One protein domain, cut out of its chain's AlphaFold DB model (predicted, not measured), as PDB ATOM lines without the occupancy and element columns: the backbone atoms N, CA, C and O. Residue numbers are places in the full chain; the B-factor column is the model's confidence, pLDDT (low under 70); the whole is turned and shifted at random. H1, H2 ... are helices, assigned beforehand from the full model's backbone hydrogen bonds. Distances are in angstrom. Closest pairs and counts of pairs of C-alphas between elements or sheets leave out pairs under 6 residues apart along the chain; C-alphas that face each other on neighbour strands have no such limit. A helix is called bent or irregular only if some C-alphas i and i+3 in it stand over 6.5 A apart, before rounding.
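AT A GLANCE: This is residues 343 to 443 of the 581 residues of an uncharacterized protein of Cellulomonas composti (UniProt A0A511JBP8). Four helices make a compact cluster: the second arm of the sharply bent H1, H1b, and H3 run nearly parallel through its middle, with H2 on one side of them and H4 on the other. The first arm, H1a, lies side by side with H4 and covers the end where H3 begins, while a tail without named elements, residues 421 to 443, runs round the outside. The printed part has 101 residues with four named helices, in the order H1, H2, H3, H4, and no named strand; its class is all helix. It is compact, with a radius of gyration of the C-alphas of 12.0 A, and spans 34 by 27 by 24 A.

HOW THE PARTS SIT: Begin with H1, residues 349 to 372, assigned as one helix by its hydrogen bonds but bent: C-alphas 361 and 364 are 9.6 A apart. Its arms are H1a, residues 349 to 361, and H1b, residues 364 to 372, the latter irregular, with C-alphas 364 and 367 7.4 A apart. The arms touch only at the corner, and only just, with 3 pairs of C-alphas within 8 A, the closest being Val 359 and Ala 366 at 5.4 A. Look next at H4, residues 408 to 420: it touches H1a at a shallow tilt of 31 degrees, the same way, with the closest C-alphas, Leu 358 and Ile 419, 5.7 A apart. H2, residues 383 to 393, forms a helical hairpin with H1b, its closest C-alphas being those of Gly 371 and Val 383, 4.9 A apart. H3, residues 395 to 404, touches H2 at a steep tilt of 50 degrees, with the C-alphas of Cys 390 and Ala 398 closest at 4.9 A. H3 and H4 form another helical hairpin, closest at the C-alphas of Ala 403 and Ala 411, 5.0 A. H2 is apart from H1a and from H4. Every O i to N i+4 pair is within hydrogen-bond range in H1a, H2, H3 and H4; in H1b 4 of 5 are.

IN THESE COORDINATES: Find C-alpha 349 at (105.786, 147.195, 144.913); from there H1a runs 18.3 A to C-alpha 361. H1b covers 14.2 A, H2 15.4 A and H3 14.2 A. H4 runs 18.2 A, ending at C-alpha 420 at (99.851, 142.235, 161.870).

THE WHOLE: The C-alphas farthest apart, those of Pro 349 and Leu 443, are 34.8 A apart. The printed part has no cut, and no link between helices is long. The mean pLDDT of the printed part is 79.4; look for values under 70 at residues 374 to 381 and 422 to 434.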
ATOM      1  N   ASP A 343     106.665 134.947 139.225       87.81
ATOM      2  CA  ASP A 343     107.693 135.696 138.490       87.81
ATOM      3  C   ASP A 343     107.644 137.210 138.755       87.81
ATOM      4  O   ASP A 343     108.633 137.911 138.551       87.81
ATOM      5  N   ALA A 344     106.518 137.714 139.263       89.81
ATOM      6  CA  ALA A 344     106.316 139.114 139.613       89.81
ATOM      7  C   ALA A 344     106.496 139.409 141.113       89.81
ATOM      8  O   ALA A 344     106.458 140.580 141.494       89.81
ATOM      9  N   VAL A 345     106.688 138.394 141.970       90.19
ATOM     10  CA  VAL A 345     106.820 138.568 143.433       90.19
ATOM     11  C   VAL A 345     107.943 139.544 143.776       90.19
ATOM     12  O   VAL A 345     107.723 140.478 144.543       90.19
ATOM     13  N   GLU A 346     109.119 139.375 143.169       89.25
ATOM     14  CA  GLU A 346     110.293 140.201 143.478       89.25
ATOM     15  C   GLU A 346     110.159 141.654 143.021       89.25
ATOM     16  O   GLU A 346     110.635 142.568 143.691       89.25
ATOM     17  N   ALA A 347     109.483 141.875 141.896       90.06
ATOM     18  CA  ALA A 347     109.264 143.204 141.338       90.06
ATOM     19  C   ALA A 347     108.009 143.894 141.902       90.06
ATOM     20  O   ALA A 347     107.736 145.045 141.558       90.06
ATOM     21  N   SER A 348     107.223 143.207 142.736       90.94
ATOM     22  CA  SER A 348     105.948 143.712 143.234       90.94
ATOM     23  C   SER A 348     106.155 144.847 144.247       90.94
ATOM     24  O   SER A 348     106.670 144.601 145.343       90.94
ATOM     25  N   PRO A 349     105.682 146.081 143.967       89.75
ATOM     26  CA  PRO A 349     105.786 147.195 144.913       89.75
ATOM     27  C   PRO A 349     105.099 146.903 146.248       89.75
ATOM     28  O   PRO A 349     105.525 147.392 147.294       89.75
ATOM     29  N   LEU A 350     104.045 146.084 146.219       88.56
ATOM     30  CA  LEU A 350     103.361 145.621 147.416       88.56
ATOM     31  C   LEU A 350     104.275 144.751 148.279       88.56
ATOM     32  O   LEU A 350     104.404 145.017 149.471       88.56
ATOM     33  N   VAL A 351     104.883 143.717 147.690       91.69
ATOM     34  CA  VAL A 351     105.746 142.777 148.423       91.69
ATOM     35  C   VAL A 351     106.924 143.534 149.025       91.69
ATOM     36  O   VAL A 351     107.235 143.351 150.197       91.69
ATOM     37  N   ILE A 352     107.508 144.462 148.264       94.00
ATOM     38  CA  ILE A 352     108.584 145.345 148.730       94.00
ATOM     39  C   ILE A 352     108.119 146.213 149.911       94.00
ATOM     40  O   ILE A 352     108.846 146.369 150.895       94.00
ATOM     41  N   SER A 353     106.907 146.766 149.845       93.12
ATOM     42  CA  SER A 353     106.352 147.594 150.923       93.12
ATOM     43  C   SER A 353     106.100 146.786 152.197       93.12
ATOM     44  O   SER A 353     106.484 147.223 153.278       93.12
ATOM     45  N   LEU A 354     105.514 145.590 152.083       91.50
ATOM     46  CA  LEU A 354     105.297 144.686 153.216       91.50
ATOM     47  C   LEU A 354     106.625 144.215 153.826       91.50
ATOM     48  O   LEU A 354     106.788 144.258 155.041       91.50
ATOM     49  N   ALA A 355     107.609 143.858 152.998       93.44
ATOM     50  CA  ALA A 355     108.958 143.536 153.458       93.44
ATOM     51  C   ALA A 355     109.593 144.706 154.228       93.44
ATOM     52  O   ALA A 355     110.178 144.509 155.289       93.44
ATOM     53  N   THR A 356     109.418 145.937 153.740       94.69
ATOM     54  CA  THR A 356     109.904 147.146 154.422       94.69
ATOM     55  C   THR A 356     109.217 147.341 155.776       94.69
ATOM     56  O   THR A 356     109.891 147.654 156.755       94.69
ATOM     57  N   LEU A 357     107.899 147.128 155.863       93.06
ATOM     58  CA  LEU A 357     107.159 147.193 157.129       93.06
ATOM     59  C   LEU A 357     107.641 146.137 158.126       93.06
ATOM     60  O   LEU A 357     107.768 146.437 159.311       93.06
ATOM     61  N   LEU A 358     107.960 144.930 157.655       91.25
ATOM     62  CA  LEU A 358     108.501 143.879 158.510       91.25
ATOM     63  C   LEU A 358     109.855 144.285 159.112       91.25
ATOM     64  O   LEU A 358     110.041 144.173 160.323       91.25
ATOM     65  N   VAL A 359     110.764 144.837 158.297       92.31
ATOM     66  CA  VAL A 359     112.050 145.384 158.780       92.31
ATOM     67  C   VAL A 359     111.830 146.543 159.748       92.31
ATOM     68  O   VAL A 359     112.504 146.630 160.766       92.31
ATOM     69  N   GLN A 360     110.871 147.429 159.479       92.94
ATOM     70  CA  GLN A 360     110.553 148.528 160.393       92.94
ATOM     71  C   GLN A 360     110.016 148.033 161.742       92.94
ATOM     72  O   GLN A 360     110.304 148.658 162.762       92.94
ATOM     73  N   LYS A 361     109.248 146.935 161.757       89.31
ATOM     74  CA  LYS A 361     108.668 146.362 162.980       89.31
ATOM     75  C   LYS A 361     109.705 145.597 163.807       89.31
ATOM     76  O   LYS A 361     109.736 145.769 165.021       89.31
ATOM     77  N   TYR A 362     110.545 144.780 163.169       88.38
ATOM     78  CA  TYR A 362     111.417 143.823 163.868       88.38
ATOM     79  C   TYR A 362     112.919 144.112 163.760       88.38
ATOM     80  O   TYR A 362     113.707 143.442 164.425       88.38
ATOM     81  N   GLY A 363     113.336 145.096 162.960       88.94
ATOM     82  CA  GLY A 363     114.747 145.423 162.759       88.94
ATOM     83  C   GLY A 363     115.549 144.214 162.277       88.94
ATOM     84  O   GLY A 363     115.140 143.521 161.344       88.94
ATOM     85  N   ASP A 364     116.664 143.947 162.954       84.69
ATOM     86  CA  ASP A 364     117.585 142.851 162.628       84.69
ATOM     87  C   ASP A 364     116.942 141.463 162.797       84.69
ATOM     88  O   ASP A 364     117.333 140.510 162.130       84.69
ATOM     89  N   SER A 365     115.889 141.347 163.612       86.25
ATOM     90  CA  SER A 365     115.173 140.084 163.823       86.25
ATOM     91  C   SER A 365     114.143 139.773 162.732       86.25
ATOM     92  O   SER A 365     113.510 138.725 162.784       86.25
ATOM     93  N   ALA A 366     113.953 140.635 161.725       88.88
ATOM     94  CA  ALA A 366     112.895 140.470 160.722       88.88
ATOM     95  C   ALA A 366     112.944 139.124 159.975       88.88
ATOM     96  O   ALA A 366     111.897 138.522 159.737       88.88
ATOM     97  N   CYS A 367     114.135 138.629 159.634       88.69
ATOM     98  CA  CYS A 367     114.297 137.346 158.944       88.69
ATOM     99  C   CYS A 367     114.071 136.133 159.850       88.69
ATOM    100  O   CYS A 367     113.527 135.123 159.398       88.69
ATOM    101  N   LEU A 368     114.448 136.236 161.126       84.56
ATOM    102  CA  LEU A 368     114.154 135.211 162.123       84.56
ATOM    103  C   LEU A 368     112.644 135.131 162.370       84.56
ATOM    104  O   LEU A 368     112.061 134.051 162.299       84.56
ATOM    105  N   THR A 369     111.996 136.284 162.562       83.38
ATOM    106  CA  THR A 369     110.545 136.367 162.740       83.38
ATOM    107  C   THR A 369     109.814 135.834 161.509       83.38
ATOM    108  O   THR A 369     108.892 135.039 161.659       83.38
ATOM    109  N   LEU A 370     110.239 136.205 160.293       85.69
ATOM    110  CA  LEU A 370     109.644 135.667 159.068       85.69
ATOM    111  C   LEU A 370     109.752 134.143 159.019       85.69
ATOM    112  O   LEU A 370     108.755 133.493 158.737       85.69
ATOM    113  N   GLY A 371     110.933 133.587 159.311       80.75
ATOM    114  CA  GLY A 371     111.152 132.142 159.366       80.75
ATOM    115  C   GLY A 371     110.185 131.448 160.326       80.75
ATOM    116  O   GLY A 371     109.530 130.476 159.951       80.75
ATOM    117  N   ALA A 372     110.043 131.984 161.540       75.62
ATOM    118  CA  ALA A 372     109.212 131.408 162.595       75.62
ATOM    119  C   ALA A 372     107.705 131.363 162.264       75.62
ATOM    120  O   ALA A 372     106.975 130.554 162.828       75.62
ATOM    121  N   TRP A 373     107.219 132.200 161.345       73.06
ATOM    122  CA  TRP A 373     105.799 132.272 160.968       73.06
ATOM    123  C   TRP A 373     105.395 131.359 159.803       73.06
ATOM    124  O   TRP A 373     104.230 131.307 159.411       73.06
ATOM    125  N   ILE A 374     106.341 130.628 159.229       69.06
ATOM    126  CA  ILE A 374     106.109 129.748 158.078       69.06
ATOM    127  C   ILE A 374     105.426 128.419 158.453       69.06
ATOM    128  O   ILE A 374     104.524 128.009 157.712       69.06
ATOM    129  N   PRO A 375     105.770 127.750 159.577       58.06
ATOM    130  CA  PRO A 375     105.190 126.455 159.948       58.06
ATOM    131  C   PRO A 375     103.671 126.472 160.098       58.06
ATOM    132  O   PRO A 375     103.007 125.499 159.752       58.06
ATOM    133  N   SER A 376     103.096 127.604 160.519       54.78
ATOM    134  CA  SER A 376     101.641 127.777 160.641       54.78
ATOM    135  C   SER A 376     100.895 127.654 159.305       54.78
ATOM    136  O   SER A 376      99.667 127.577 159.288       54.78
ATOM    137  N   HIS A 377     101.621 127.595 158.181       54.41
ATOM    138  CA  HIS A 377     101.053 127.594 156.838       54.41
ATOM    139  C   HIS A 377     101.627 126.527 155.883       54.41
ATOM    140  O   HIS A 377     101.099 126.409 154.768       54.41
ATOM    141  N   ARG A 378     102.689 125.775 156.247       64.00
ATOM    142  CA  ARG A 378     103.464 124.928 155.305       64.00
ATOM    143  C   ARG A 378     104.157 123.717 155.969       64.00
ATOM    144  O   ARG A 378     105.038 123.888 156.799       64.00
ATOM    145  N   ALA A 379     103.860 122.499 155.496       55.38
ATOM    146  CA  ALA A 379     104.537 121.267 155.939       55.38
ATOM    147  C   ALA A 379     105.893 120.990 155.239       55.38
ATOM    148  O   ALA A 379     106.742 120.299 155.796       55.38
ATOM    149  N   MET A 380     106.105 121.536 154.029       63.81
ATOM    150  CA  MET A 380     107.271 121.253 153.161       63.81
ATOM    151  C   MET A 380     108.388 122.316 153.224       63.81
ATOM    152  O   MET A 380     109.309 122.298 152.415       63.81
ATOM    153  N   SER A 381     108.296 123.293 154.127       68.50
ATOM    154  CA  SER A 381     109.280 124.377 154.261       68.50
ATOM    155  C   SER A 381     110.109 124.231 155.533       68.50
ATOM    156  O   SER A 381     109.535 124.028 156.597       68.50
ATOM    157  N   SER A 382     111.418 124.462 155.438       77.56
ATOM    158  CA  SER A 382     112.331 124.527 156.585       77.56
ATOM    159  C   SER A 382     112.480 125.969 157.085       77.56
ATOM    160  O   SER A 382     112.806 126.874 156.309       77.56
ATOM    161  N   VAL A 383     112.248 126.182 158.386       79.44
ATOM    162  CA  VAL A 383     112.465 127.478 159.058       79.44
ATOM    163  C   VAL A 383     113.917 127.948 158.869       79.44
ATOM    164  O   VAL A 383     114.100 129.060 158.362       79.44
ATOM    165  N   PRO A 384     114.947 127.116 159.154       82.12
ATOM    166  CA  PRO A 384     116.340 127.440 158.840       82.12
ATOM    167  C   PRO A 384     116.569 127.913 157.401       82.12
ATOM    168  O   PRO A 384     117.247 128.915 157.181       82.12
ATOM    169  N   ASP A 385     115.996 127.225 156.412       85.12
ATOM    170  CA  ASP A 385     116.268 127.498 154.996       85.12
ATOM    171  C   ASP A 385     115.721 128.859 154.572       85.12
ATOM    172  O   ASP A 385     116.391 129.617 153.865       85.12
ATOM    173  N   VAL A 386     114.521 129.204 155.039       86.38
ATOM    174  CA  VAL A 386     113.926 130.499 154.711       86.38
ATOM    175  C   VAL A 386     114.625 131.635 155.449       86.38
ATOM    176  O   VAL A 386     114.877 132.679 154.841       86.38
ATOM    177  N   THR A 387     115.017 131.438 156.711       87.62
ATOM    178  CA  THR A 387     115.837 132.417 157.440       87.62
ATOM    179  C   THR A 387     117.178 132.645 156.735       87.62
ATOM    180  O   THR A 387     117.583 133.794 156.562       87.62
ATOM    181  N   LEU A 388     117.831 131.590 156.233       88.81
ATOM    182  CA  LEU A 388     119.082 131.695 155.472       88.81
ATOM    183  C   LEU A 388     118.929 132.507 154.189       88.81
ATOM    184  O   LEU A 388     119.685 133.455 153.967       88.81
ATOM    185  N   VAL A 389     117.939 132.174 153.358       90.94
ATOM    186  CA  VAL A 389     117.682 132.918 152.117       90.94
ATOM    187  C   VAL A 389     117.296 134.365 152.422       90.94
ATOM    188  O   VAL A 389     117.752 135.278 151.735       90.94
ATOM    189  N   CYS A 390     116.519 134.599 153.482       92.44
ATOM    190  CA  CYS A 390     116.158 135.944 153.919       92.44
ATOM    191  C   CYS A 390     117.387 136.765 154.316       92.44
ATOM    192  O   CYS A 390     117.537 137.897 153.862       92.44
ATOM    193  N   ASN A 391     118.295 136.196 155.106       90.88
ATOM    194  CA  ASN A 391     119.507 136.886 155.537       90.88
ATOM    195  C   ASN A 391     120.467 137.160 154.373       90.88
ATOM    196  O   ASN A 391     121.071 138.229 154.307       90.88
ATOM    197  N   ALA A 392     120.607 136.212 153.444       91.69
ATOM    198  CA  ALA A 392     121.555 136.323 152.339       91.69
ATOM    199  C   ALA A 392     121.046 137.210 151.190       91.69
ATOM    200  O   ALA A 392     121.821 137.953 150.586       91.69
ATOM    201  N   LYS A 393     119.752 137.119 150.860       92.06
ATOM    202  CA  LYS A 393     119.155 137.727 149.656       92.06
ATOM    203  C   LYS A 393     118.005 138.699 149.961       92.06
ATOM    204  O   LYS A 393     117.496 139.349 149.049       92.06
ATOM    205  N   GLY A 394     117.618 138.841 151.227       92.50
ATOM    206  CA  GLY A 394     116.550 139.723 151.697       92.50
ATOM    207  C   GLY A 394     115.173 139.053 151.770       92.50
ATOM    208  O   GLY A 394     114.906 138.030 151.138       92.50
ATOM    209  N   ILE A 395     114.253 139.688 152.507       92.81
ATOM    210  CA  ILE A 395     112.874 139.207 152.730       92.81
ATOM    211  C   ILE A 395     112.152 138.894 151.419       92.81
ATOM    212  O   ILE A 395     111.481 137.877 151.313       92.81
ATOM    213  N   VAL A 396     112.294 139.733 150.393       93.00
ATOM    214  CA  VAL A 396     111.573 139.550 149.123       93.00
ATOM    215  C   VAL A 396     111.962 138.232 148.432       93.00
ATOM    216  O   VAL A 396     111.088 137.525 147.929       93.00
ATOM    217  N   ALA A 397     113.246 137.859 148.467       90.69
ATOM    218  CA  ALA A 397     113.725 136.584 147.933       90.69
ATOM    219  C   ALA A 397     113.200 135.395 148.756       90.69
ATOM    220  O   ALA A 397     112.765 134.392 148.189       90.69
ATOM    221  N   ALA A 398     113.155 135.535 150.084       90.62
ATOM    222  CA  ALA A 398     112.545 134.548 150.971       90.62
ATOM    223  C   ALA A 398     111.040 134.366 150.698       90.62
ATOM    224  O   ALA A 398     110.555 133.241 150.644       90.62
ATOM    225  N   ILE A 399     110.291 135.439 150.424       90.69
ATOM    226  CA  ILE A 399     108.872 135.336 150.046       90.69
ATOM    227  C   ILE A 399     108.699 134.605 148.718       90.69
ATOM    228  O   ILE A 399     107.808 133.763 148.601       90.69
ATOM    229  N   ARG A 400     109.554 134.867 147.722       89.88
ATOM    230  CA  ARG A 400     109.534 134.101 146.468       89.88
ATOM    231  C   ARG A 400     109.804 132.619 146.719       89.88
ATOM    232  O   ARG A 400     109.094 131.780 146.174       89.88
ATOM    233  N   MET A 401     110.779 132.297 147.565       87.44
ATOM    234  CA  MET A 401     111.080 130.924 147.976       87.44
ATOM    235  C   MET A 401     109.861 130.249 148.633       87.44
ATOM    236  O   MET A 401     109.468 129.166 148.213       87.44
ATOM    237  N   ILE A 402     109.189 130.912 149.581       86.50
ATOM    238  CA  ILE A 402     107.966 130.398 150.232       86.50
ATOM    239  C   ILE A 402     106.814 130.219 149.231       86.50
ATOM    240  O   ILE A 402     106.031 129.271 149.335       86.50
ATOM    241  N   ALA A 403     106.681 131.140 148.273       87.38
ATOM    242  CA  ALA A 403     105.653 131.091 147.238       87.38
ATOM    243  C   ALA A 403     105.876 129.938 146.254       87.38
ATOM    244  O   ALA A 403     104.917 129.372 145.743       87.38
ATOM    245  N   THR A 404     107.137 129.582 146.026       85.06
ATOM    246  CA  THR A 404     107.561 128.494 145.141       85.06
ATOM    247  C   THR A 404     107.248 127.112 145.720       85.06
ATOM    248  O   THR A 404     106.951 126.181 144.979       85.06
ATOM    249  N   LEU A 405     107.271 126.978 147.048       78.44
ATOM    250  CA  LEU A 405     106.953 125.718 147.725       78.44
ATOM    251  C   LEU A 405     105.458 125.359 147.713       78.44
ATOM    252  O   LEU A 405     105.118 124.219 148.013       78.44
ATOM    253  N   ASP A 406     104.565 126.310 147.422       78.25
ATOM    254  CA  ASP A 406     103.115 126.061 147.371       78.25
ATOM    255  C   ASP A 406     102.424 127.151 146.528       78.25
ATOM    256  O   ASP A 406     102.325 126.988 145.313       78.25
ATOM    257  N   ASP A 407     102.012 128.290 147.107       85.31
ATOM    258  CA  ASP A 407     101.432 129.394 146.326       85.31
ATOM    259  C   ASP A 407     101.792 130.807 146.838       85.31
ATOM    260  O   ASP A 407     102.187 131.016 147.993       85.31
ATOM    261  N   VAL A 408     101.631 131.802 145.956       89.94
ATOM    262  CA  VAL A 408     101.911 133.220 146.246       89.94
ATOM    263  C   VAL A 408     100.976 133.779 147.321       89.94
ATOM    264  O   VAL A 408     101.403 134.587 148.144       89.94
ATOM    265  N   ALA A 409      99.709 133.370 147.342       89.56
ATOM    266  CA  ALA A 409      98.722 133.892 148.283       89.56
ATOM    267  C   ALA A 409      99.064 133.543 149.737       89.56
ATOM    268  O   ALA A 409      99.011 134.405 150.608       89.56
ATOM    269  N   ARG A 410      99.478 132.306 149.993       84.62
ATOM    270  CA  ARG A 410      99.914 131.820 151.300       84.62
ATOM    271  C   ARG A 410     101.270 132.386 151.702       84.62
ATOM    272  O   ARG A 410     101.460 132.691 152.870       84.62
ATOM    273  N   ALA A 411     102.186 132.613 150.758       87.81
ATOM    274  CA  ALA A 411     103.432 133.319 151.066       87.81
ATOM    275  C   ALA A 411     103.171 134.766 151.519       87.81
ATOM    276  O   ALA A 411     103.783 135.251 152.471       87.81
ATOM    277  N   LEU A 412     102.217 135.444 150.872       89.69
ATOM    278  CA  LEU A 412     101.743 136.757 151.309       89.69
ATOM    279  C   LEU A 412     101.020 136.681 152.657       89.69
ATOM    280  O   LEU A 412     101.215 137.573 153.474       89.69
ATOM    281  N   GLN A 413     100.223 135.634 152.895       86.69
ATOM    282  CA  GLN A 413      99.556 135.387 154.176       86.69
ATOM    283  C   GLN A 413     100.570 135.334 155.321       86.69
ATOM    284  O   GLN A 413     100.460 136.133 156.244       86.69
ATOM    285  N   SER A 414     101.619 134.510 155.200       82.69
ATOM    286  CA  SER A 414     102.682 134.427 156.209       82.69
ATOM    287  C   SER A 414     103.334 135.787 156.468       82.69
ATOM    288  O   SER A 414     103.510 136.173 157.620       82.69
ATOM    289  N   LEU A 415     103.639 136.560 155.418       87.69
ATOM    290  CA  LEU A 415     104.208 137.903 155.570       87.69
ATOM    291  C   LEU A 415     103.257 138.864 156.298       87.69
ATOM    292  O   LEU A 415     103.693 139.626 157.157       87.69
ATOM    293  N   ILE A 416     101.972 138.850 155.946       86.75
ATOM    294  CA  ILE A 416     100.957 139.734 156.529       86.75
ATOM    295  C   ILE A 416     100.730 139.394 157.998       86.75
ATOM    296  O   ILE A 416     100.726 140.310 158.817       86.75
ATOM    297  N   ASP A 417     100.592 138.114 158.332       82.00
ATOM    298  CA  ASP A 417     100.368 137.670 159.710       82.00
ATOM    299  C   ASP A 417     101.570 138.022 160.584       82.00
ATOM    300  O   ASP A 417     101.401 138.635 161.632       82.00
ATOM    301  N   THR A 418     102.792 137.820 160.077       82.19
ATOM    302  CA  THR A 418     104.018 138.263 160.764       82.19
ATOM    303  C   THR A 418     103.993 139.767 161.076       82.19
ATOM    304  O   THR A 418     104.469 140.211 162.118       82.19
ATOM    305  N   ILE A 419     103.453 140.595 160.175       86.19
ATOM    306  CA  ILE A 419     103.382 142.052 160.370       86.19
ATOM    307  C   ILE A 419     102.254 142.434 161.337       86.19
ATOM    308  O   ILE A 419     102.426 143.356 162.139       86.19
ATOM    309  N   GLN A 420     101.094 141.786 161.236       79.56
ATOM    310  CA  GLN A 420      99.851 142.235 161.870       79.56
ATOM    311  C   GLN A 420      99.556 141.571 163.212       79.56
ATOM    312  O   GLN A 420      98.918 142.205 164.050       79.56
ATOM    313  N   ASP A 421     100.040 140.356 163.440       71.44
ATOM    314  CA  ASP A 421      99.852 139.676 164.710       71.44
ATOM    315  C   ASP A 421     100.971 140.086 165.682       71.44
ATOM    316  O   ASP A 421     102.165 140.033 165.387       71.44
ATOM    317  N   ASP A 422     100.574 140.545 166.872       56.69
ATOM    318  CA  ASP A 422     101.478 140.792 168.010       56.69
ATOM    319  C   ASP A 422     101.692 139.517 168.846       56.69
ATOM    320  O   ASP A 422     102.206 139.556 169.965       56.69
ATOM    321  N   VAL A 423     101.241 138.377 168.319       47.97
ATOM    322  CA  VAL A 423     101.284 137.083 168.989       47.97
ATOM    323  C   VAL A 423     102.691 136.516 168.834       47.97
ATOM    324  O   VAL A 423     103.249 136.501 167.736       47.97
ATOM    325  N   ALA A 424     103.280 136.071 169.946       46.19
ATOM    326  CA  ALA A 424     104.485 135.255 169.901       46.19
ATOM    327  C   ALA A 424     104.232 134.059 168.963       46.19
ATOM    328  O   ALA A 424     103.128 133.507 168.996       46.19
ATOM    329  N   PRO A 425     105.191 133.684 168.101       46.09
ATOM    330  CA  PRO A 425     105.001 132.544 167.217       46.09
ATOM    331  C   PRO A 425     104.605 131.309 168.044       46.09
ATOM    332  O   PRO A 425     105.054 131.142 169.177       46.09
ATOM    333  N   ILE A 426     103.670 130.530 167.495       45.41
ATOM    334  CA  ILE A 426     102.987 129.398 168.137       45.41
ATOM    335  C   ILE A 426     104.005 128.501 168.867       45.41
ATOM    336  O   ILE A 426     104.979 128.078 168.260       45.41
ATOM    337  N   GLU A 427     103.769 128.201 170.155       39.25
ATOM    338  CA  GLU A 427     104.684 127.434 171.037       39.25
ATOM    339  C   GLU A 427     104.861 125.950 170.653       39.25
ATOM    340  O   GLU A 427     105.612 125.231 171.305       39.25
ATOM    341  N   ASP A 428     104.197 125.494 169.595       40.25
ATOM    342  CA  ASP A 428     104.317 124.141 169.054       40.25
ATOM    343  C   ASP A 428     104.831 124.254 167.610       40.25
ATOM    344  O   ASP A 428     104.056 124.280 166.649       40.25
ATOM    345  N   PHE A 429     106.147 124.452 167.462       49.53
ATOM    346  CA  PHE A 429     106.811 124.273 166.167       49.53
ATOM    347  C   PHE A 429     106.834 122.760 165.845       49.53
ATOM    348  O   PHE A 429     106.547 121.926 166.689       49.53
ATOM    349  N   ASP A 430     106.981 122.307 164.610       51.97
ATOM    350  CA  ASP A 430     108.308 122.049 164.064       51.97
ATOM    351  C   ASP A 430     108.181 121.614 162.597       51.97
ATOM    352  O   ASP A 430     107.464 120.653 162.295       51.97
ATOM    353  N   PRO A 431     108.874 122.282 161.661       54.00
ATOM    354  CA  PRO A 431     109.221 121.613 160.425       54.00
ATOM    355  C   PRO A 431     110.736 121.588 160.138       54.00
ATOM    356  O   PRO A 431     111.127 121.621 158.981       54.00
ATOM    357  N   ASP A 432     111.559 121.524 161.183       58.56
ATOM    358  CA  ASP A 432     112.935 120.992 161.364       58.56
ATOM    359  C   ASP A 432     113.727 121.791 162.429       58.56
ATOM    360  O   ASP A 432     114.919 121.555 162.628       58.56
ATOM    361  N   CYS A 433     113.103 122.790 163.062       68.12
ATOM    362  CA  CYS A 433     113.627 123.476 164.229       68.12
ATOM    363  C   CYS A 433     112.565 124.327 164.955       68.12
ATOM    364  O   CYS A 433     111.908 125.165 164.328       68.12
ATOM    365  N   TYR A 434     112.487 124.210 166.281       65.81
ATOM    366  CA  TYR A 434     111.784 125.127 167.185       65.81
ATOM    367  C   TYR A 434     112.589 126.411 167.444       65.81
ATOM    368  O   TYR A 434     112.024 127.503 167.506       65.81
ATOM    369  N   HIS A 435     113.914 126.299 167.575       70.56
ATOM    370  CA  HIS A 435     114.805 127.405 167.922       70.56
ATOM    371  C   HIS A 435     115.888 127.600 166.868       70.56
ATOM    372  O   HIS A 435     116.829 126.819 166.751       70.56
ATOM    373  N   VAL A 436     115.814 128.706 166.137       74.75
ATOM    374  CA  VAL A 436     116.796 129.047 165.103       74.75
ATOM    375  C   VAL A 436     117.625 130.249 165.547       74.75
ATOM    376  O   VAL A 436     117.109 131.180 166.162       74.75
ATOM    377  N   SER A 437     118.927 130.231 165.267       76.38
ATOM    378  CA  SER A 437     119.796 131.391 165.482       76.38
ATOM    379  C   SER A 437     119.538 132.493 164.450       76.38
ATOM    380  O   SER A 437     118.987 132.240 163.378       76.38
ATOM    381  N   ASP A 438     120.051 133.700 164.695       71.75
ATOM    382  CA  ASP A 438     120.010 134.793 163.709       71.75
ATOM    383  C   ASP A 438     120.676 134.422 162.374       71.75
ATOM    384  O   ASP A 438     120.373 135.004 161.340       71.75
ATOM    385  N   GLU A 439     121.559 133.423 162.370       73.56
ATOM    386  CA  GLU A 439     122.243 132.920 161.181       73.56
ATOM    387  C   GLU A 439     121.493 131.794 160.457       73.56
ATOM    388  O   GLU A 439     122.040 131.225 159.508       73.56
ATOM    389  N   GLY A 440     120.273 131.457 160.885       71.19
ATOM    390  CA  GLY A 440     119.492 130.366 160.304       71.19
ATOM    391  C   GLY A 440     119.992 128.975 160.707       71.19
ATOM    392  O   GLY A 440     119.807 128.021 159.958       71.19
ATOM    393  N   ILE A 441     120.683 128.847 161.847       76.50
ATOM    394  CA  ILE A 441     121.176 127.559 162.360       76.50
ATOM    395  C   ILE A 441     120.150 126.985 163.329       76.50
ATOM    396  O   ILE A 441     119.757 127.677 164.266       76.50
ATOM    397  N   CYS A 442     119.767 125.722 163.137       75.75
ATOM    398  CA  CYS A 442     118.931 125.037 164.111       75.75
ATOM    399  C   CYS A 442     119.695 124.769 165.415       75.75
ATOM    400  O   CYS A 442     120.803 124.223 165.385       75.75
ATOM    401  N   LEU A 443     119.113 125.183 166.541       73.12
ATOM    402  CA  LEU A 443     119.693 125.059 167.879       73.12
ATOM    403  C   LEU A 443     119.188 123.825 168.635       73.12
ATOM    404  O   LEU A 443     119.813 123.440 169.623       73.12
TER     405      LEU A 443